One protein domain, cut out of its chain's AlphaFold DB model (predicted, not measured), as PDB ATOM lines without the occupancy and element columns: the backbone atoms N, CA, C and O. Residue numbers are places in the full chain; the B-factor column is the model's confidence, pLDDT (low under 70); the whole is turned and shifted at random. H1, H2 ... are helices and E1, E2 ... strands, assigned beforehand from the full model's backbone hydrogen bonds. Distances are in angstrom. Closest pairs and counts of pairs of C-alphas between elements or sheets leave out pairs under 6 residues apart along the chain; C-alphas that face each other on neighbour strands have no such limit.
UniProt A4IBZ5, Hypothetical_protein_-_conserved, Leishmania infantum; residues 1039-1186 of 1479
ATOM      1  N   GLU A1039      -9.833 -32.795 -45.648       93.59
ATOM      2  CA  GLU A1039     -11.143 -32.845 -46.287       93.59
ATOM      3  C   GLU A1039     -12.152 -32.017 -45.486       93.59
ATOM      4  O   GLU A1039     -11.994 -31.828 -44.279       93.59
ATOM      5  N   VAL A1040     -13.177 -31.487 -46.158       91.99
ATOM      6  CA  VAL A1040     -14.249 -30.705 -45.527       91.99
ATOM      7  C   VAL A1040     -15.549 -31.483 -45.637       91.99
ATOM      8  O   VAL A1040     -15.981 -31.843 -46.731       91.99
ATOM      9  N   HIS A1041     -16.201 -31.723 -44.507       89.65
ATOM     10  CA  HIS A1041     -17.517 -32.352 -44.472       89.65
ATOM     11  C   HIS A1041     -18.358 -31.801 -43.316       89.65
ATOM     12  O   HIS A1041     -17.886 -31.020 -42.487       89.65
ATOM     13  N   ALA A1042     -19.639 -32.175 -43.269       85.39
ATOM     14  CA  ALA A1042     -20.548 -31.749 -42.208       85.39
ATOM     15  C   ALA A1042     -20.068 -32.227 -40.820       85.39
ATOM     16  O   ALA A1042     -19.535 -33.329 -40.684       85.39
ATOM     17  N   ASN A1043     -20.285 -31.400 -39.797       85.06
ATOM     18  CA  ASN A1043     -19.876 -31.595 -38.405       85.06
ATOM     19  C   ASN A1043     -21.003 -31.179 -37.434       85.06
ATOM     20  O   ASN A1043     -20.823 -30.359 -36.532       85.06
ATOM     21  N   GLY A1044     -22.207 -31.714 -37.658       77.74
ATOM     22  CA  GLY A1044     -23.381 -31.456 -36.817       77.74
ATOM     23  C   GLY A1044     -23.756 -29.972 -36.741       77.74
ATOM     24  O   GLY A1044     -23.811 -29.281 -37.758       77.74
ATOM     25  N   GLU A1045     -24.005 -29.475 -35.528       70.68
ATOM     26  CA  GLU A1045     -24.375 -28.073 -35.275       70.68
ATOM     27  C   GLU A1045     -23.244 -27.072 -35.582       70.68
ATOM     28  O   GLU A1045     -23.511 -25.879 -35.702       70.68
ATOM     29  N   MET A1046     -21.996 -27.534 -35.765       69.34
ATOM     30  CA  MET A1046     -20.865 -26.680 -36.160       69.34
ATOM     31  C   MET A1046     -20.820 -26.375 -37.669       69.34
ATOM     32  O   MET A1046     -19.921 -25.669 -38.119       69.34
ATOM     33  N   GLY A1047     -21.766 -26.877 -38.470       79.86
ATOM     34  CA  GLY A1047     -21.781 -26.654 -39.917       79.86
ATOM     35  C   GLY A1047     -20.824 -27.592 -40.652       79.86
ATOM     36  O   GLY A1047     -20.877 -28.799 -40.438       79.86
ATOM     37  N   GLN A1048     -19.983 -27.075 -41.548       88.70
ATOM     38  CA  GLN A1048     -18.911 -27.849 -42.191       88.70
ATOM     39  C   GLN A1048     -17.581 -27.549 -41.498       88.70
ATOM     40  O   GLN A1048     -17.309 -26.392 -41.183       88.70
ATOM     41  N   ALA A1049     -16.761 -28.575 -41.267       91.05
ATOM     42  CA  ALA A1049     -15.452 -28.433 -40.638       91.05
ATOM     43  C   ALA A1049     -14.375 -29.210 -41.402       91.05
ATOM     44  O   ALA A1049     -14.684 -30.148 -42.139       91.05
ATOM     45  N   THR A1050     -13.119 -28.809 -41.217       93.06
ATOM     46  CA  THR A1050     -11.954 -29.425 -41.863       93.06
ATOM     47  C   THR A1050     -11.365 -30.548 -41.003       93.06
ATOM     48  O   THR A1050     -11.048 -30.337 -39.831       93.06
ATOM     49  N   PHE A1051     -11.159 -31.726 -41.588       94.16
ATOM     50  CA  PHE A1051     -10.603 -32.924 -40.949       94.16
ATOM     51  C   PHE A1051      -9.340 -33.390 -41.677       94.16
ATOM     52  O   PHE A1051      -9.138 -33.078 -42.848       94.16
ATOM     53  N   ALA A1052      -8.466 -34.124 -40.991       95.46
ATOM     54  CA  ALA A1052      -7.291 -34.727 -41.611       95.46
ATOM     55  C   ALA A1052      -7.712 -35.873 -42.547       95.46
ATOM     56  O   ALA A1052      -8.276 -36.862 -42.087       95.46
ATOM     57  N   ALA A1053      -7.394 -35.791 -43.838       94.71
ATOM     58  CA  ALA A1053      -7.661 -36.879 -44.786       94.71
ATOM     59  C   ALA A1053      -6.650 -38.036 -44.637       94.71
ATOM     60  O   ALA A1053      -6.923 -39.179 -45.001       94.71
ATOM     61  N   VAL A1054      -5.465 -37.743 -44.088       95.43
ATOM     62  CA  VAL A1054      -4.367 -38.692 -43.844       95.43
ATOM     63  C   VAL A1054      -3.700 -38.409 -42.495       95.43
ATOM     64  O   VAL A1054      -3.921 -37.360 -41.896       95.43
ATOM     65  N   ASP A1055      -2.849 -39.318 -42.014       96.38
ATOM     66  CA  ASP A1055      -2.001 -39.053 -40.846       96.38
ATOM     67  C   ASP A1055      -1.002 -37.915 -41.152       96.38
ATOM     68  O   ASP A1055      -0.219 -38.002 -42.101       96.38
ATOM     69  N   ILE A1056      -0.986 -36.862 -40.328       95.86
ATOM     70  CA  ILE A1056      -0.089 -35.703 -40.465       95.86
ATOM     71  C   ILE A1056       0.926 -35.720 -39.317       95.86
ATOM     72  O   ILE A1056       0.569 -35.696 -38.137       95.86
ATOM     73  N   ALA A1057       2.215 -35.760 -39.652       94.96
ATOM     74  CA  ALA A1057       3.291 -35.756 -38.664       94.96
ATOM     75  C   ALA A1057       3.426 -34.393 -37.957       94.96
ATOM     76  O   ALA A1057       3.206 -33.337 -38.554       94.96
ATOM     77  N   ALA A1058       3.851 -34.412 -36.689       93.87
ATOM     78  CA  ALA A1058       4.128 -33.193 -35.931       93.87
ATOM     79  C   ALA A1058       5.171 -32.312 -36.642       93.87
ATOM     80  O   ALA A1058       6.171 -32.812 -37.157       93.87
ATOM     81  N   GLY A1059       4.959 -30.997 -36.629       91.63
ATOM     82  CA  GLY A1059       5.872 -30.010 -37.203       91.63
ATOM     83  C   GLY A1059       5.678 -29.724 -38.695       91.63
ATOM     84  O   GLY A1059       6.174 -28.692 -39.146       91.63
ATOM     85  N   ILE A1060       4.936 -30.560 -39.435       94.16
ATOM     86  CA  ILE A1060       4.623 -30.331 -40.854       94.16
ATOM     87  C   ILE A1060       3.791 -29.054 -41.016       94.16
ATOM     88  O   ILE A1060       2.806 -28.855 -40.302       94.16
ATOM     89  N   CYS A1061       4.189 -28.211 -41.971       92.22
ATOM     90  CA  CYS A1061       3.395 -27.091 -42.469       92.22
ATOM     91  C   CYS A1061       2.575 -27.550 -43.679       92.22
ATOM     92  O   CYS A1061       3.119 -28.152 -44.603       92.22
ATOM     93  N   PHE A1062       1.275 -27.292 -43.660       92.69
ATOM     94  CA  PHE A1062       0.331 -27.684 -44.700       92.69
ATOM     95  C   PHE A1062      -0.795 -26.653 -44.822       92.69
ATOM     96  O   PHE A1062      -0.890 -25.724 -44.024       92.69
ATOM     97  N   PHE A1063      -1.650 -26.831 -45.829       87.75
ATOM     98  CA  PHE A1063      -2.829 -26.001 -46.072       87.75
ATOM     99  C   PHE A1063      -2.516 -24.502 -46.253       87.75
ATOM    100  O   PHE A1063      -2.930 -23.654 -45.467       87.75
ATOM    101  N   GLN A1064      -1.727 -24.190 -47.284       90.04
ATOM    102  CA  GLN A1064      -1.351 -22.816 -47.624       90.04
ATOM    103  C   GLN A1064      -2.466 -22.132 -48.414       90.04
ATOM    104  O   GLN A1064      -2.833 -22.605 -49.488       90.04
ATOM    105  N   VAL A1065      -2.975 -21.008 -47.907       89.04
ATOM    106  CA  VAL A1065      -4.096 -20.287 -48.525       89.04
ATOM    107  C   VAL A1065      -3.778 -18.803 -48.656       89.04
ATOM    108  O   VAL A1065      -3.346 -18.160 -47.698       89.04
ATOM    109  N   LYS A1066      -4.010 -18.260 -49.857       89.77
ATOM    110  CA  LYS A1066      -4.002 -16.819 -50.146       89.77
ATOM    111  C   LYS A1066      -5.427 -16.274 -50.172       89.77
ATOM    112  O   LYS A1066      -6.372 -17.013 -50.440       89.77
ATOM    113  N   GLY A1067      -5.572 -14.980 -49.933       87.98
ATOM    114  CA  GLY A1067      -6.876 -14.325 -49.883       87.98
ATOM    115  C   GLY A1067      -6.809 -12.815 -50.092       87.98
ATOM    116  O   GLY A1067      -5.744 -12.255 -50.354       87.98
ATOM    117  N   LEU A1068      -7.963 -12.167 -49.953       89.62
ATOM    118  CA  LEU A1068      -8.132 -10.721 -50.073       89.62
ATOM    119  C   LEU A1068      -7.816 -10.049 -48.730       89.62
ATOM    120  O   LEU A1068      -8.430 -10.379 -47.718       89.62
ATOM    121  N   CYS A1069      -6.880  -9.101 -48.692       91.79
ATOM    122  CA  CYS A1069      -6.581  -8.351 -47.467       91.79
ATOM    123  C   CYS A1069      -7.562  -7.181 -47.304       91.79
ATOM    124  O   CYS A1069      -7.598  -6.286 -48.143       91.79
ATOM    125  N   ILE A1070      -8.318  -7.155 -46.208       92.09
ATOM    126  CA  ILE A1070      -9.291  -6.105 -45.871       92.09
ATOM    127  C   ILE A1070      -8.953  -5.437 -44.528       92.09
ATOM    128  O   ILE A1070      -8.302  -6.059 -43.687       92.09
ATOM    129  N   PRO A1071      -9.374  -4.178 -44.288       90.51
ATOM    130  CA  PRO A1071      -8.932  -3.424 -43.116       90.51
ATOM    131  C   PRO A1071      -9.767  -3.646 -41.842       90.51
ATOM    132  O   PRO A1071      -9.747  -2.819 -40.934       90.51
ATOM    133  N   TYR A1072     -10.551  -4.724 -41.774       90.69
ATOM    134  CA  TYR A1072     -11.456  -5.015 -40.659       90.69
ATOM    135  C   TYR A1072     -11.669  -6.528 -40.488       90.69
ATOM    136  O   TYR A1072     -11.635  -7.253 -41.485       90.69
ATOM    137  N   PRO A1073     -11.922  -7.016 -39.259       89.57
ATOM    138  CA  PRO A1073     -12.228  -8.421 -39.021       89.57
ATOM    139  C   PRO A1073     -13.663  -8.768 -39.446       89.57
ATOM    140  O   PRO A1073     -14.592  -7.973 -39.289       89.57
ATOM    141  N   THR A1074     -13.855  -9.994 -39.921       87.11
ATOM    142  CA  THR A1074     -15.149 -10.642 -40.196       87.11
ATOM    143  C   THR A1074     -15.170 -12.026 -39.533       87.11
ATOM    144  O   THR A1074     -14.241 -12.355 -38.792       87.11
ATOM    145  N   LEU A1075     -16.221 -12.828 -39.732       83.49
ATOM    146  CA  LEU A1075     -16.233 -14.225 -39.273       83.49
ATOM    147  C   LEU A1075     -15.170 -15.076 -39.997       83.49
ATOM    148  O   LEU A1075     -14.591 -15.972 -39.394       83.49
ATOM    149  N   ASP A1076     -14.891 -14.767 -41.267       84.92
ATOM    150  CA  ASP A1076     -14.055 -15.574 -42.168       84.92
ATOM    151  C   ASP A1076     -12.677 -14.942 -42.409       84.92
ATOM    152  O   ASP A1076     -12.098 -15.064 -43.492       84.92
ATOM    153  N   THR A1077     -12.171 -14.198 -41.423       91.46
ATOM    154  CA  THR A1077     -10.859 -13.557 -41.523       91.46
ATOM    155  C   THR A1077      -9.896 -13.981 -40.438       91.46
ATOM    156  O   THR A1077     -10.310 -14.286 -39.326       91.46
ATOM    157  N   ILE A1078      -8.604 -13.899 -40.763       92.70
ATOM    158  CA  ILE A1078      -7.492 -14.030 -39.824       92.70
ATOM    159  C   ILE A1078      -6.630 -12.775 -39.910       92.70
ATOM    160  O   ILE A1078      -6.240 -12.355 -41.004       92.70
ATOM    161  N   MET A1079      -6.322 -12.178 -38.766       94.28
ATOM    162  CA  MET A1079      -5.435 -11.023 -38.680       94.28
ATOM    163  C   MET A1079      -4.016 -11.357 -39.169       94.28
ATOM    164  O   MET A1079      -3.339 -12.237 -38.631       94.28
ATOM    165  N   LEU A1080      -3.556 -10.625 -40.184       92.57
ATOM    166  CA  LEU A1080      -2.180 -10.669 -40.682       92.57
ATOM    167  C   LEU A1080      -1.287  -9.680 -39.933       92.57
ATOM    168  O   LEU A1080      -0.154 -10.019 -39.596       92.57
ATOM    169  N   ASP A1081      -1.803  -8.469 -39.716       90.04
ATOM    170  CA  ASP A1081      -1.133  -7.337 -39.070       90.04
ATOM    171  C   ASP A1081      -2.175  -6.339 -38.529       90.04
ATOM    172  O   ASP A1081      -3.377  -6.511 -38.761       90.04
ATOM    173  N   GLU A1082      -1.749  -5.291 -37.822       86.86
ATOM    174  CA  GLU A1082      -2.649  -4.228 -37.360       86.86
ATOM    175  C   GLU A1082      -3.439  -3.609 -38.526       86.86
ATOM    176  O   GLU A1082      -2.879  -3.152 -39.522       86.86
ATOM    177  N   GLY A1083      -4.773  -3.655 -38.429       88.50
ATOM    178  CA  GLY A1083      -5.670  -3.178 -39.482       88.50
ATOM    179  C   GLY A1083      -5.590  -3.970 -40.791       88.50
ATOM    180  O   GLY A1083      -6.001  -3.452 -41.824       88.50
ATOM    181  N   ARG A1084      -5.054  -5.198 -40.792       92.35
ATOM    182  CA  ARG A1084      -4.958  -6.064 -41.978       92.35
ATOM    183  C   ARG A1084      -5.466  -7.464 -41.664       92.35
ATOM    184  O   ARG A1084      -4.822  -8.227 -40.947       92.35
ATOM    185  N   HIS A1085      -6.599  -7.821 -42.252       92.89
ATOM    186  CA  HIS A1085      -7.270  -9.100 -42.055       92.89
ATOM    187  C   HIS A1085      -7.383  -9.831 -43.390       92.89
ATOM    188  O   HIS A1085      -7.844  -9.266 -44.381       92.89
ATOM    189  N   LEU A1086      -6.939 -11.085 -43.436       93.22
ATOM    190  CA  LEU A1086      -7.032 -11.909 -44.633       93.22
ATOM    191  C   LEU A1086      -8.412 -12.546 -44.706       93.22
ATOM    192  O   LEU A1086      -8.749 -13.319 -43.820       93.22
ATOM    193  N   LEU A1087      -9.164 -12.265 -45.763       90.62
ATOM    194  CA  LEU A1087     -10.390 -12.961 -46.137       90.62
ATOM    195  C   LEU A1087     -10.027 -14.097 -47.110       90.62
ATOM    196  O   LEU A1087      -9.571 -13.833 -48.225       90.62
ATOM    197  N   PHE A1088     -10.189 -15.353 -46.696       88.98
ATOM    198  CA  PHE A1088      -9.678 -16.533 -47.415       88.98
ATOM    199  C   PHE A1088     -10.753 -17.601 -47.657       88.98
ATOM    200  O   PHE A1088     -11.802 -17.610 -47.022       88.98
ATOM    201  N   ALA A1089     -10.492 -18.501 -48.607       85.05
ATOM    202  CA  ALA A1089     -11.416 -19.556 -49.030       85.05
ATOM    203  C   ALA A1089     -10.719 -20.936 -49.067       85.05
ATOM    204  O   ALA A1089      -9.754 -21.161 -48.341       85.05
ATOM    205  N   ASP A1090     -11.201 -21.853 -49.918       85.03
ATOM    206  CA  ASP A1090     -10.586 -23.166 -50.195       85.03
ATOM    207  C   ASP A1090     -10.578 -24.172 -49.020       85.03
ATOM    208  O   ASP A1090      -9.675 -24.988 -48.850       85.03
ATOM    209  N   GLY A1091     -11.600 -24.100 -48.169       85.40
ATOM    210  CA  GLY A1091     -11.790 -24.971 -47.009       85.40
ATOM    211  C   GLY A1091     -11.095 -24.462 -45.746       85.40
ATOM    212  O   GLY A1091     -11.420 -24.920 -44.651       85.40
ATOM    213  N   ALA A1092     -10.178 -23.492 -45.847       88.41
ATOM    214  CA  ALA A1092      -9.552 -22.899 -44.664       88.41
ATOM    215  C   ALA A1092     -10.568 -22.115 -43.822       88.41
ATOM    216  O   ALA A1092     -10.443 -22.076 -42.598       88.41
ATOM    217  N   GLN A1093     -11.625 -21.575 -44.440       87.30
ATOM    218  CA  GLN A1093     -12.747 -20.945 -43.734       87.30
ATOM    219  C   GLN A1093     -13.550 -21.927 -42.857       87.30
ATOM    220  O   GLN A1093     -14.365 -21.499 -42.049       87.30
ATOM    221  N   CYS A1094     -13.320 -23.238 -42.997       89.27
ATOM    222  CA  CYS A1094     -13.952 -24.295 -42.199       89.27
ATOM    223  C   CYS A1094     -13.039 -24.839 -41.076       89.27
ATOM    224  O   CYS A1094     -13.371 -25.840 -40.438       89.27
ATOM    225  N   LEU A1095     -11.883 -24.215 -40.811       91.58
ATOM    226  CA  LEU A1095     -11.003 -24.599 -39.701       91.58
ATOM    227  C   LEU A1095     -11.655 -24.292 -38.346       91.58
ATOM    228  O   LEU A1095     -12.034 -23.155 -38.069       91.58
ATOM    229  N   ALA A1096     -11.742 -25.289 -37.467       90.85
ATOM    230  CA  ALA A1096     -12.460 -25.164 -36.202       90.85
ATOM    231  C   ALA A1096     -11.622 -24.525 -35.077       90.85
ATOM    232  O   ALA A1096     -10.388 -24.542 -35.087       90.85
ATOM    233  N   HIS A1097     -12.306 -23.995 -34.059       91.07
ATOM    234  CA  HIS A1097     -11.682 -23.558 -32.812       91.07
ATOM    235  C   HIS A1097     -11.479 -24.731 -31.843       91.07
ATOM    236  O   HIS A1097     -12.408 -25.497 -31.591       91.07
ATOM    237  N   SER A1098     -10.320 -24.803 -31.183       91.05
ATOM    238  CA  SER A1098     -10.136 -25.602 -29.962       91.05
ATOM    239  C   SER A1098      -9.261 -24.868 -28.944       91.05
ATOM    240  O   SER A1098      -8.256 -24.251 -29.302       91.05
ATOM    241  N   CYS A1099      -9.614 -24.968 -27.657       88.46
ATOM    242  CA  CYS A1099      -8.745 -24.523 -26.562       88.46
ATOM    243  C   CYS A1099      -7.557 -25.477 -26.329       88.46
ATOM    244  O   CYS A1099      -6.569 -25.061 -25.731       88.46
ATOM    245  N   ASP A1100      -7.629 -26.713 -26.841       90.58
ATOM    246  CA  ASP A1100      -6.515 -27.666 -26.956       90.58
ATOM    247  C   ASP A1100      -6.277 -27.995 -28.445       90.58
ATOM    248  O   ASP A1100      -6.823 -28.972 -28.970       90.58
ATOM    249  N   PRO A1101      -5.608 -27.100 -29.192       93.44
ATOM    250  CA  PRO A1101      -5.494 -27.216 -30.640       93.44
ATOM    251  C   PRO A1101      -4.429 -28.225 -31.073       93.44
ATOM    252  O   PRO A1101      -3.400 -28.393 -30.417       93.44
ATOM    253  N   ASN A1102      -4.624 -28.837 -32.243       94.86
ATOM    254  CA  ASN A1102      -3.619 -29.698 -32.878       94.86
ATOM    255  C   ASN A1102      -2.815 -28.983 -33.975       94.86
ATOM    256  O   ASN A1102      -1.770 -29.491 -34.385       94.86
ATOM    257  N   VAL A1103      -3.232 -27.784 -34.387       94.89
ATOM    258  CA  VAL A1103      -2.502 -26.916 -35.318       94.89
ATOM    259  C   VAL A1103      -2.331 -25.500 -34.769       94.89
ATOM    260  O   VAL A1103      -3.164 -24.992 -34.020       94.89
ATOM    261  N   ARG A1104      -1.254 -24.827 -35.183       94.28
ATOM    262  CA  ARG A1104      -1.127 -23.364 -35.095       94.28
ATOM    263  C   ARG A1104      -1.191 -22.751 -36.487       94.28
ATOM    264  O   ARG A1104      -0.655 -23.331 -37.430       94.28
ATOM    265  N   VAL A1105      -1.786 -21.569 -36.599       94.23
ATOM    266  CA  VAL A1105      -1.774 -20.786 -37.841       94.23
ATOM    267  C   VAL A1105      -0.525 -19.911 -37.868       94.23
ATOM    268  O   VAL A1105      -0.213 -19.218 -36.898       94.23
ATOM    269  N   ARG A1106       0.201 -19.946 -38.982       92.64
ATOM    270  CA  ARG A1106       1.286 -19.015 -39.295       92.64
ATOM    271  C   ARG A1106       0.788 -18.068 -40.376       92.64
ATOM    272  O   ARG A1106       0.183 -18.509 -41.347       92.64
ATOM    273  N   VAL A1107       1.048 -16.782 -40.191       91.89
ATOM    274  CA  VAL A1107       0.645 -15.731 -41.129       91.89
ATOM    275  C   VAL A1107       1.873 -15.177 -41.839       91.89
ATOM    276  O   VAL A1107       2.914 -14.964 -41.215       91.89
ATOM    277  N   ASP A1108       1.736 -14.943 -43.136       89.85
ATOM    278  CA  ASP A1108       2.663 -14.189 -43.968       89.85
ATOM    279  C   ASP A1108       1.943 -12.916 -44.426       89.85
ATOM    280  O   ASP A1108       1.193 -12.894 -45.409       89.85
ATOM    281  N   ALA A1109       2.156 -11.847 -43.657       84.93
ATOM    282  CA  ALA A1109       1.548 -10.550 -43.909       84.93
ATOM    283  C   ALA A1109       2.063  -9.889 -45.196       84.93
ATOM    284  O   ALA A1109       1.394  -9.005 -45.724       84.93
ATOM    285  N   MET A1110       3.227 -10.275 -45.726       84.89
ATOM    286  CA  MET A1110       3.737  -9.698 -46.974       84.89
ATOM    287  C   MET A1110       3.018 -10.284 -48.188       84.89
ATOM    288  O   MET A1110       2.681  -9.548 -49.111       84.89
ATOM    289  N   ASN A1111       2.745 -11.590 -48.169       87.60
ATOM    290  CA  ASN A1111       2.146 -12.305 -49.299       87.60
ATOM    291  C   ASN A1111       0.632 -12.546 -49.169       87.60
ATOM    292  O   ASN A1111       0.079 -13.296 -49.977       87.60
ATOM    293  N   ASN A1112      -0.031 -11.930 -48.178       90.77
ATOM    294  CA  ASN A1112      -1.455 -12.124 -47.867       90.77
ATOM    295  C   ASN A1112      -1.819 -13.618 -47.780       90.77
ATOM    296  O   ASN A1112      -2.732 -14.096 -48.457       90.77
ATOM    297  N   MET A1113      -1.045 -14.370 -46.993       91.24
ATOM    298  CA  MET A1113      -1.126 -15.830 -46.944       91.24
ATOM    299  C   MET A1113      -1.136 -16.342 -45.504       91.24
ATOM    300  O   MET A1113      -0.527 -15.746 -44.613       91.24
ATOM    301  N   LEU A1114      -1.788 -17.480 -45.286       92.32
ATOM    302  CA  LEU A1114      -1.686 -18.264 -44.059       92.32
ATOM    303  C   LEU A1114      -1.284 -19.710 -44.358       92.32
ATOM    304  O   LEU A1114      -1.494 -20.204 -45.466       92.32
ATOM    305  N   GLU A1115      -0.717 -20.387 -43.363       93.31
ATOM    306  CA  GLU A1115      -0.445 -21.827 -43.386       93.31
ATOM    307  C   GLU A1115      -0.694 -22.456 -42.007       93.31
ATOM    308  O   GLU A1115      -0.507 -21.813 -40.968       93.31
ATOM    309  N   CYS A1116      -1.089 -23.726 -41.968       94.19
ATOM    310  CA  CYS A1116      -1.240 -24.490 -40.730       94.19
ATOM    311  C   CYS A1116       0.044 -25.265 -40.420       94.19
ATOM    312  O   CYS A1116       0.630 -25.879 -41.303       94.19
ATOM    313  N   GLN A1117       0.470 -25.301 -39.156       95.18
ATOM    314  CA  GLN A1117       1.545 -26.181 -38.692       95.18
ATOM    315  C   GLN A1117       1.045 -27.129 -37.604       95.18
ATOM    316  O   GLN A1117       0.527 -26.671 -36.584       95.18
ATOM    317  N   ALA A1118       1.258 -28.435 -37.784       95.86
ATOM    318  CA  ALA A1118       0.887 -29.454 -36.803       95.86
ATOM    319  C   ALA A1118       1.693 -29.305 -35.497       95.86
ATOM    320  O   ALA A1118       2.926 -29.338 -35.506       95.86
ATOM    321  N   LEU A1119       1.001 -29.163 -34.363       93.91
ATOM    322  CA  LEU A1119       1.582 -29.057 -33.015       93.91
ATOM    323  C   LEU A1119       1.945 -30.426 -32.421       93.91
ATOM    324  O   LEU A1119       2.830 -30.524 -31.574       93.91
ATOM    325  N   ARG A1120       1.273 -31.483 -32.884       94.24
ATOM    326  CA  ARG A1120       1.489 -32.894 -32.536       94.24
ATOM    327  C   ARG A1120       1.126 -33.776 -33.738       94.24
ATOM    328  O   ARG A1120       0.594 -33.242 -34.708       94.24
ATOM    329  N   PRO A1121       1.377 -35.096 -33.713       95.92
ATOM    330  CA  PRO A1121       0.828 -35.982 -34.734       95.92
ATOM    331  C   PRO A1121      -0.710 -35.902 -34.738       95.92
ATOM    332  O   PRO A1121      -1.325 -35.920 -33.665       95.92
ATOM    333  N   ILE A1122      -1.306 -35.800 -35.927       96.53
ATOM    334  CA  ILE A1122      -2.757 -35.722 -36.165       96.53
ATOM    335  C   ILE A1122      -3.156 -36.974 -36.941       96.53
ATOM    336  O   ILE A1122      -2.529 -37.288 -37.955       96.53
ATOM    337  N   LYS A1123      -4.148 -37.717 -36.456       95.65
ATOM    338  CA  LYS A1123      -4.600 -38.950 -37.118       95.65
ATOM    339  C   LYS A1123      -5.594 -38.656 -38.237       95.65
ATOM    340  O   LYS A1123      -6.346 -37.692 -38.145       95.65
ATOM    341  N   ALA A1124      -5.629 -39.502 -39.265       95.97
ATOM    342  CA  ALA A1124      -6.684 -39.447 -40.276       95.97
ATOM    343  C   ALA A1124      -8.078 -39.481 -39.608       95.97
ATOM    344  O   ALA A1124      -8.313 -40.267 -38.686       95.97
ATOM    345  N   GLY A1125      -8.981 -38.608 -40.053       93.89
ATOM    346  CA  GLY A1125     -10.312 -38.380 -39.484       93.89
ATOM    347  C   GLY A1125     -10.350 -37.443 -38.270       93.89
ATOM    348  O   GLY A1125     -11.428 -37.155 -37.754       93.89
ATOM    349  N   GLU A1126      -9.209 -36.953 -37.782       94.26
ATOM    350  CA  GLU A1126      -9.170 -36.016 -36.658       94.26
ATOM    351  C   GLU A1126      -9.480 -34.573 -37.113       94.26
ATOM    352  O   GLU A1126      -9.023 -34.132 -38.167       94.26
ATOM    353  N   LEU A1127     -10.250 -33.822 -36.314       93.02
ATOM    354  CA  LEU A1127     -10.620 -32.427 -36.588       93.02
ATOM    355  C   LEU A1127      -9.381 -31.523 -36.619       93.02
ATOM    356  O   LEU A1127      -8.624 -31.495 -35.650       93.02
ATOM    357  N   ILE A1128      -9.199 -30.727 -37.672       94.94
ATOM    358  CA  ILE A1128      -8.144 -29.710 -37.723       94.94
ATOM    359  C   ILE A1128      -8.632 -28.462 -36.983       94.94
ATOM    360  O   ILE A1128      -9.557 -27.782 -37.434       94.94
ATOM    361  N   ALA A1129      -8.008 -28.154 -35.843       93.74
ATOM    362  CA  ALA A1129      -8.429 -27.042 -34.997       93.74
ATOM    363  C   ALA A1129      -7.258 -26.239 -34.419       93.74
ATOM    364  O   ALA A1129      -6.265 -26.802 -33.948       93.74
ATOM    365  N   PHE A1130      -7.413 -24.912 -34.400       93.96
ATOM    366  CA  PHE A1130      -6.472 -23.959 -33.801       93.96
ATOM    367  C   PHE A1130      -7.168 -23.089 -32.745       93.96
ATOM    368  O   PHE A1130      -8.395 -23.044 -32.661       93.96
ATOM    369  N   ASN A1131      -6.404 -22.380 -31.914       93.33
ATOM    370  CA  ASN A1131      -6.991 -21.453 -30.949       93.33
ATOM    371  C   ASN A1131      -7.188 -20.073 -31.591       93.33
ATOM    372  O   ASN A1131      -6.219 -19.356 -31.814       93.33
ATOM    373  N   TYR A1132      -8.436 -19.681 -31.851       93.58
ATOM    374  CA  TYR A1132      -8.764 -18.389 -32.482       93.58
ATOM    375  C   TYR A1132      -8.240 -17.177 -31.699       93.58
ATOM    376  O   TYR A1132      -7.869 -16.168 -32.294       93.58
ATOM    377  N   ASN A1133      -8.119 -17.278 -30.369       91.46
ATOM    378  CA  ASN A1133      -7.525 -16.195 -29.584       91.46
ATOM    379  C   ASN A1133      -6.043 -15.983 -29.927       91.46
ATOM    380  O   ASN A1133      -5.507 -14.941 -29.596       91.46
ATOM    381  N   ALA A1134      -5.363 -16.937 -30.571       92.91
ATOM    382  CA  ALA A1134      -3.972 -16.799 -30.997       92.91
ATOM    383  C   ALA A1134      -3.806 -16.042 -32.330       92.91
ATOM    384  O   ALA A1134      -2.680 -15.690 -32.688       92.91
ATOM    385  N   THR A1135      -4.892 -15.796 -33.063       93.43
ATOM    386  CA  THR A1135      -4.863 -15.143 -34.380       93.43
ATOM    387  C   THR A1135      -5.682 -13.864 -34.436       93.43
ATOM    388  O   THR A1135      -5.404 -13.041 -35.290       93.43
ATOM    389  N   GLU A1136      -6.654 -13.677 -33.541       91.93
ATOM    390  CA  GLU A1136      -7.516 -12.493 -33.503       91.93
ATOM    391  C   GLU A1136      -7.262 -11.649 -32.251       91.93
ATOM    392  O   GLU A1136      -7.233 -12.171 -31.133       91.93
ATOM    393  N   TRP A1137      -7.088 -10.334 -32.425       91.34
ATOM    394  CA  TRP A1137      -6.876  -9.403 -31.311       91.34
ATOM    395  C   TRP A1137      -8.189  -9.128 -30.575       91.34
ATOM    396  O   TRP A1137      -8.276  -9.310 -29.360       91.34
ATOM    397  N   ASP A1138      -9.220  -8.763 -31.335       88.89
ATOM    398  CA  ASP A1138     -10.591  -8.521 -30.889       88.89
ATOM    399  C   ASP A1138     -11.521  -9.102 -31.965       88.89
ATOM    400  O   ASP A1138     -11.493  -8.659 -33.114       88.89
ATOM    401  N   MET A1139     -12.274 -10.153 -31.642       86.38
ATOM    402  CA  MET A1139     -13.072 -10.872 -32.639       86.38
ATOM    403  C   MET A1139     -14.322 -10.088 -33.044       86.38
ATOM    404  O   MET A1139     -15.034  -9.555 -32.195       86.38
ATOM    405  N   SER A1140     -14.656 -10.122 -34.338       82.20
ATOM    406  CA  SER A1140     -15.899  -9.538 -34.871       82.20
ATOM    407  C   SER A1140     -17.163 -10.201 -34.301       82.20
ATOM    408  O   SER A1140     -18.161  -9.525 -34.064       82.20
ATOM    409  N   THR A1141     -17.111 -11.517 -34.055       81.06
ATOM    410  CA  THR A1141     -18.235 -12.323 -33.552       81.06
ATOM    411  C   THR A1141     -17.760 -13.273 -32.445       81.06
ATOM    412  O   THR A1141     -17.358 -14.402 -32.729       81.06
ATOM    413  N   PRO A1142     -17.765 -12.837 -31.174       82.26
ATOM    414  CA  PRO A1142     -17.476 -13.715 -30.045       82.26
ATOM    415  C   PRO A1142     -18.497 -14.852 -29.890       82.26
ATOM    416  O   PRO A1142     -19.676 -14.679 -30.201       82.26
ATOM    417  N   PHE A1143     -18.076 -16.006 -29.365       85.06
ATOM    418  CA  PHE A1143     -18.947 -17.180 -29.197       85.06
ATOM    419  C   PHE A1143     -18.556 -18.040 -27.984       85.06
ATOM    420  O   PHE A1143     -17.473 -17.901 -27.411       85.06
ATOM    421  N   ARG A1144     -19.452 -18.954 -27.586       81.70
ATOM    422  CA  ARG A1144     -19.186 -19.949 -26.535       81.70
ATOM    423  C   ARG A1144     -18.507 -21.184 -27.126       81.70
ATOM    424  O   ARG A1144     -19.015 -21.787 -28.063       81.70
ATOM    425  N   CYS A1145     -17.375 -21.567 -26.556       83.11
ATOM    426  CA  CYS A1145     -16.578 -22.704 -26.982       83.11
ATOM    427  C   CYS A1145     -17.245 -24.038 -26.622       83.11
ATOM    428  O   CYS A1145     -17.630 -24.258 -25.474       83.11
ATOM    429  N   LEU A1146     -17.297 -24.955 -27.592       82.16
ATOM    430  CA  LEU A1146     -17.837 -26.311 -27.440       82.16
ATOM    431  C   LEU A1146     -16.750 -27.400 -27.531       82.16
ATOM    432  O   LEU A1146     -17.063 -28.571 -27.714       82.16
ATOM    433  N   CYS A1147     -15.465 -27.042 -27.402       79.17
ATOM    434  CA  CYS A1147     -14.359 -27.983 -27.643       79.17
ATOM    435  C   CYS A1147     -14.209 -29.097 -26.590       79.17
ATOM    436  O   CYS A1147     -13.493 -30.063 -26.830       79.17
ATOM    437  N   GLY A1148     -14.811 -28.952 -25.403       78.65
ATOM    438  CA  GLY A1148     -14.728 -29.943 -24.321       78.65
ATOM    439  C   GLY A1148     -13.365 -30.075 -23.620       78.65
ATOM    440  O   GLY A1148     -13.229 -30.908 -22.729       78.65
ATOM    441  N   SER A1149     -12.359 -29.265 -23.973       83.67
ATOM    442  CA  SER A1149     -11.038 -29.303 -23.324       83.67
ATOM    443  C   SER A1149     -11.128 -29.018 -21.810       83.67
ATOM    444  O   SER A1149     -11.831 -28.084 -21.415       83.67
ATOM    445  N   PRO A1150     -10.356 -29.716 -20.950       78.92
ATOM    446  CA  PRO A1150     -10.248 -29.390 -19.522       78.92
ATOM    447  C   PRO A1150      -9.728 -27.970 -19.242       78.92
ATOM    448  O   PRO A1150      -9.911 -27.457 -18.143       78.92
ATOM    449  N   GLN A1151      -9.070 -27.340 -20.225       77.38
ATOM    450  CA  GLN A1151      -8.554 -25.967 -20.154       77.38
ATOM    451  C   GLN A1151      -9.393 -24.981 -20.987       77.38
ATOM    452  O   GLN A1151      -8.902 -23.932 -21.406       77.38
ATOM    453  N   CYS A1152     -10.651 -25.321 -21.275       82.57
ATOM    454  CA  CYS A1152     -11.549 -24.477 -22.054       82.57
ATOM    455  C   CYS A1152     -11.740 -23.095 -21.407       82.57
ATOM    456  O   CYS A1152     -12.061 -22.987 -20.225       82.57
ATOM    457  N   LEU A1153     -11.597 -22.031 -22.207       78.44
ATOM    458  CA  LEU A1153     -11.820 -20.643 -21.775       78.44
ATOM    459  C   LEU A1153     -13.301 -20.241 -21.749       78.44
ATOM    460  O   LEU A1153     -13.629 -19.142 -21.312       78.44
ATOM    461  N   TYR A1154     -14.183 -21.138 -22.198       76.42
ATOM    462  CA  TYR A1154     -15.630 -20.976 -22.328       76.42
ATOM    463  C   TYR A1154     -16.074 -19.878 -23.307       76.42
ATOM    464  O   TYR A1154     -16.805 -20.188 -24.239       76.42
ATOM    465  N   GLU A1155     -15.625 -18.633 -23.169       80.42
ATOM    466  CA  GLU A1155     -15.956 -17.521 -24.069       80.42
ATOM    467  C   GLU A1155     -14.742 -17.144 -24.937       80.42
ATOM    468  O   GLU A1155     -13.670 -16.824 -24.420       80.42
ATOM    469  N   ILE A1156     -14.891 -17.195 -26.265       89.22
ATOM    470  CA  ILE A1156     -13.823 -16.892 -27.231       89.22
ATOM    471  C   ILE A1156     -14.097 -15.523 -27.841       89.22
ATOM    472  O   ILE A1156     -15.130 -15.323 -28.476       89.22
ATOM    473  N   ARG A1157     -13.187 -14.571 -27.602       84.75
ATOM    474  CA  ARG A1157     -13.398 -13.142 -27.904       84.75
ATOM    475  C   ARG A1157     -12.201 -12.462 -28.577       84.75
ATOM    476  O   ARG A1157     -12.304 -11.298 -28.944       84.75
ATOM    477  N   GLY A1158     -11.067 -13.147 -28.718       88.88
ATOM    478  CA  GLY A1158      -9.793 -12.565 -29.148       88.88
ATOM    479  C   GLY A1158      -8.811 -12.352 -27.989       88.88
ATOM    480  O   GLY A1158      -9.191 -12.322 -26.813       88.88
ATOM    481  N   PHE A1159      -7.524 -12.213 -28.320       90.75
ATOM    482  CA  PHE A1159      -6.406 -12.159 -27.367       90.75
ATOM    483  C   PHE A1159      -6.518 -11.012 -26.347       90.75
ATOM    484  O   PHE A1159      -6.095 -11.162 -25.196       90.75
ATOM    485  N   LYS A1160      -7.124  -9.882 -26.733       87.46
ATOM    486  CA  LYS A1160      -7.340  -8.697 -25.884       87.46
ATOM    487  C   LYS A1160      -8.095  -9.017 -24.594       87.46
ATOM    488  O   LYS A1160      -7.794  -8.433 -23.556       87.46
ATOM    489  N   HIS A1161      -9.031  -9.965 -24.627       82.52
ATOM    490  CA  HIS A1161      -9.909 -10.282 -23.489       82.52
ATOM    491  C   HIS A1161      -9.328 -11.335 -22.536       82.52
ATOM    492  O   HIS A1161      -9.931 -11.642 -21.511       82.52
ATOM    493  N   LEU A1162      -8.156 -11.890 -22.855       77.67
ATOM    494  CA  LEU A1162      -7.480 -12.883 -22.024       77.67
ATOM    495  C   LEU A1162      -6.791 -12.243 -20.815       77.67
ATOM    496  O   LEU A1162      -6.167 -11.184 -20.932       77.67
ATOM    497  N   SER A1163      -6.809 -12.937 -19.675       70.81
ATOM    498  CA  SER A1163      -6.013 -12.586 -18.496       70.81
ATOM    499  C   SER A1163      -4.515 -12.726 -18.771       70.81
ATOM    500  O   SER A1163      -4.098 -13.463 -19.664       70.81
ATOM    501  N   GLN A1164      -3.669 -12.074 -17.971       68.65
ATOM    502  CA  GLN A1164      -2.213 -12.167 -18.134       68.65
ATOM    503  C   GLN A1164      -1.705 -13.622 -18.110       68.65
ATOM    504  O   GLN A1164      -0.863 -13.993 -18.926       68.65
ATOM    505  N   ALA A1165      -2.266 -14.468 -17.234       68.08
ATOM    506  CA  ALA A1165      -1.939 -15.892 -17.171       68.08
ATOM    507  C   ALA A1165      -2.365 -16.647 -18.446       68.08
ATOM    508  O   ALA A1165      -1.603 -17.455 -18.974       68.08
ATOM    509  N   GLN A1166      -3.550 -16.349 -18.985       79.92
ATOM    510  CA  GLN A1166      -4.044 -16.946 -20.232       79.92
ATOM    511  C   GLN A1166      -3.221 -16.494 -21.450       79.92
ATOM    512  O   GLN A1166      -2.868 -17.316 -22.297       79.92
ATOM    513  N   ARG A1167      -2.847 -15.208 -21.518       84.40
ATOM    514  CA  ARG A1167      -1.959 -14.662 -22.560       84.40
ATOM    515  C   ARG A1167      -0.596 -15.356 -22.552       84.40
ATOM    516  O   ARG A1167      -0.092 -15.715 -23.614       84.40
ATOM    517  N   ALA A1168      -0.027 -15.601 -21.367       77.79
ATOM    518  CA  ALA A1168       1.248 -16.306 -21.220       77.79
ATOM    519  C   ALA A1168       1.184 -17.753 -21.748       77.79
ATOM    520  O   ALA A1168       2.106 -18.199 -22.432       77.79
ATOM    521  N   LEU A1169       0.078 -18.467 -21.504       83.13
ATOM    522  CA  LEU A1169      -0.132 -19.828 -22.021       83.13
ATOM    523  C   LEU A1169      -0.226 -19.869 -23.556       83.13
ATOM    524  O   LEU A1169       0.272 -20.806 -24.182       83.13
ATOM    525  N   LEU A1170      -0.806 -18.838 -24.179       86.60
ATOM    526  CA  LEU A1170      -0.990 -18.767 -25.634       86.60
ATOM    527  C   LEU A1170       0.180 -18.132 -26.394       86.60
ATOM    528  O   LEU A1170       0.203 -18.160 -27.625       86.60
ATOM    529  N   GLN A1171       1.202 -17.630 -25.704       82.53
ATOM    530  CA  GLN A1171       2.296 -16.873 -26.317       82.53
ATOM    531  C   GLN A1171       3.083 -17.654 -27.389       82.53
ATOM    532  O   GLN A1171       3.623 -17.061 -28.325       82.53
ATOM    533  N   ARG A1172       3.138 -18.992 -27.315       85.51
ATOM    534  CA  ARG A1172       3.795 -19.831 -28.345       85.51
ATOM    535  C   ARG A1172       2.942 -20.061 -29.595       85.51
ATOM    536  O   ARG A1172       3.494 -20.408 -30.641       85.51
ATOM    537  N   GLN A1173       1.630 -19.877 -29.480       89.38
ATOM    538  CA  GLN A1173       0.673 -20.034 -30.575       89.38
ATOM    539  C   GLN A1173       0.319 -18.689 -31.222       89.38
ATOM    540  O   GLN A1173       0.002 -18.673 -32.405       89.38
ATOM    541  N   ALA A1174       0.410 -17.581 -30.474       90.79
ATOM    542  CA  ALA A1174       0.082 -16.242 -30.958       90.79
ATOM    543  C   ALA A1174       0.922 -15.827 -32.181       90.79
ATOM    544  O   ALA A1174       2.154 -15.988 -32.183       90.79
ATOM    545  N   THR A1175       0.259 -15.260 -33.193       92.48
ATOM    546  CA  THR A1175       0.915 -14.701 -34.384       92.48
ATOM    547  C   THR A1175       1.774 -13.476 -34.020       92.48
ATOM    548  O   THR A1175       1.587 -12.880 -32.952       92.48
ATOM    549  N   PRO A1176       2.747 -13.082 -34.867       89.05
ATOM    550  CA  PRO A1176       3.559 -11.886 -34.627       89.05
ATOM    551  C   PRO A1176       2.726 -10.614 -34.393       89.05
ATOM    552  O   PRO A1176       3.017  -9.876 -33.456       89.05
ATOM    553  N   ALA A1177       1.648 -10.423 -35.160       88.30
ATOM    554  CA  ALA A1177       0.732  -9.288 -35.020       88.30
ATOM    555  C   ALA A1177       0.050  -9.239 -33.641       88.30
ATOM    556  O   ALA A1177       0.048  -8.207 -32.972       88.30
ATOM    557  N   ILE A1178      -0.459 -10.379 -33.156       90.12
ATOM    558  CA  ILE A1178      -1.097 -10.471 -31.834       90.12
ATOM    559  C   ILE A1178      -0.112 -10.167 -30.708       90.12
ATOM    560  O   ILE A1178      -0.468  -9.511 -29.729       90.12
ATOM    561  N   LYS A1179       1.143 -10.605 -30.846       87.40
ATOM    562  CA  LYS A1179       2.199 -10.284 -29.879       87.40
ATOM    563  C   LYS A1179       2.507  -8.789 -29.852       87.40
ATOM    564  O   LYS A1179       2.648  -8.248 -28.761       87.40
ATOM    565  N   ALA A1180       2.572  -8.140 -31.016       81.08
ATOM    566  CA  ALA A1180       2.798  -6.700 -31.115       81.08
ATOM    567  C   ALA A1180       1.655  -5.896 -30.463       81.08
ATOM    568  O   ALA A1180       1.910  -5.044 -29.615       81.08
ATOM    569  N   LEU A1181       0.394  -6.234 -30.754       83.61
ATOM    570  CA  LEU A1181      -0.773  -5.567 -30.157       83.61
ATOM    571  C   LEU A1181      -0.916  -5.818 -28.653       83.61
ATOM    572  O   LEU A1181      -1.285  -4.910 -27.906       83.61
ATOM    573  N   ALA A1182      -0.571  -7.021 -28.181       74.47
ATOM    574  CA  ALA A1182      -0.549  -7.337 -26.753       74.47
ATOM    575  C   ALA A1182       0.403  -6.433 -25.968       74.47
ATOM    576  O   ALA A1182       0.114  -6.105 -24.816       74.47
ATOM    577  N   SER A1183       1.512  -6.034 -26.591       65.06
ATOM    578  CA  SER A1183       2.455  -5.075 -26.027       65.06
ATOM    579  C   SER A1183       1.922  -3.638 -26.029       65.06
ATOM    580  O   SER A1183       2.336  -2.869 -25.169       65.06
ATOM    581  N   ALA A1184       0.991  -3.284 -26.923       63.33
ATOM    582  CA  ALA A1184       0.465  -1.923 -27.066       63.33
ATOM    583  C   ALA A1184      -0.746  -1.580 -26.161       63.33
ATOM    584  O   ALA A1184      -0.899  -0.427 -25.796       63.33
ATOM    585  N   TYR A1185      -1.612  -2.534 -25.779       54.63
ATOM    586  CA  TYR A1185      -2.972  -2.281 -25.227       54.63
ATOM    587  C   TYR A1185      -3.167  -2.403 -23.688       54.63
ATOM    588  O   TYR A1185      -4.255  -2.756 -23.220       54.63
ATOM    589  N   ALA A1186      -2.156  -2.174 -22.855       53.98
ATOM    590  CA  ALA A1186      -2.357  -2.188 -21.395       53.98
ATOM    591  C   ALA A1186      -3.186  -0.956 -20.921       53.98
ATOM    592  O   ALA A1186      -2.954   0.133 -21.433       53.98
TER     593      ALA A1186
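This is residues 1039 to 1186 of the 1479 residues of the protein "Hypothetical_protein_-_conserved" of Leishmania infantum (UniProt A4IBZ5). With little regular structure, this is one antiparallel sheet, E4 E5 E3 E7 E6, curled and folded at E3, E4 and E5 facing E7 and E6; hairpin E1 and E2 lies to one side and H2 over E4. The printed part has 148 residues, 57 in named elements of mixed class: seven strands, then two helices. It is compact, radius of gyration of the C-alphas 14.4 A, spanning 42 by 35 by 29 A.

Start at hairpin E1, residues 1039 to 1042, and E2, residues 1048 to 1052: N 1039 and O 1051 are 2.9 A apart. E3, residues 1061 to 1070, bends by 55 degrees at 1067. It neighbours E5, residues 1084 to 1088 (N 1087 and O 1068, 2.8 A), and E7, residues 1113 to 1118 (N 1062 and O 1116, 2.8 A). E4, residues 1077 to 1081, forms a hairpin with E5 (N 1086 and O 1078, 2.8 A), as E6, residues 1103 to 1108, does with E7 (N 1106 and O 1115, 2.8 A). H1, residues 1164 to 1170, is not on the sheet. H2, residues 1176 to 1184, is on it, height 10.5 A; closest C-alphas to E4 are Ala 1177 and Asp 1081, 4.9 A. In both helices every O i to N i+4 pair is within hydrogen-bond range.

Find C-alpha 1039 at (-11.143, -32.845, -46.287); E3 runs 24.8 A; H2 ends at C-alpha 1184, (0.465, -1.923, -27.066).

The printed part has no cut; E5 to E6 and E7 to H1 are long links. Look for pLDDT under 70 at residues 1046, 1164 to 1165 and 1183 to 1186.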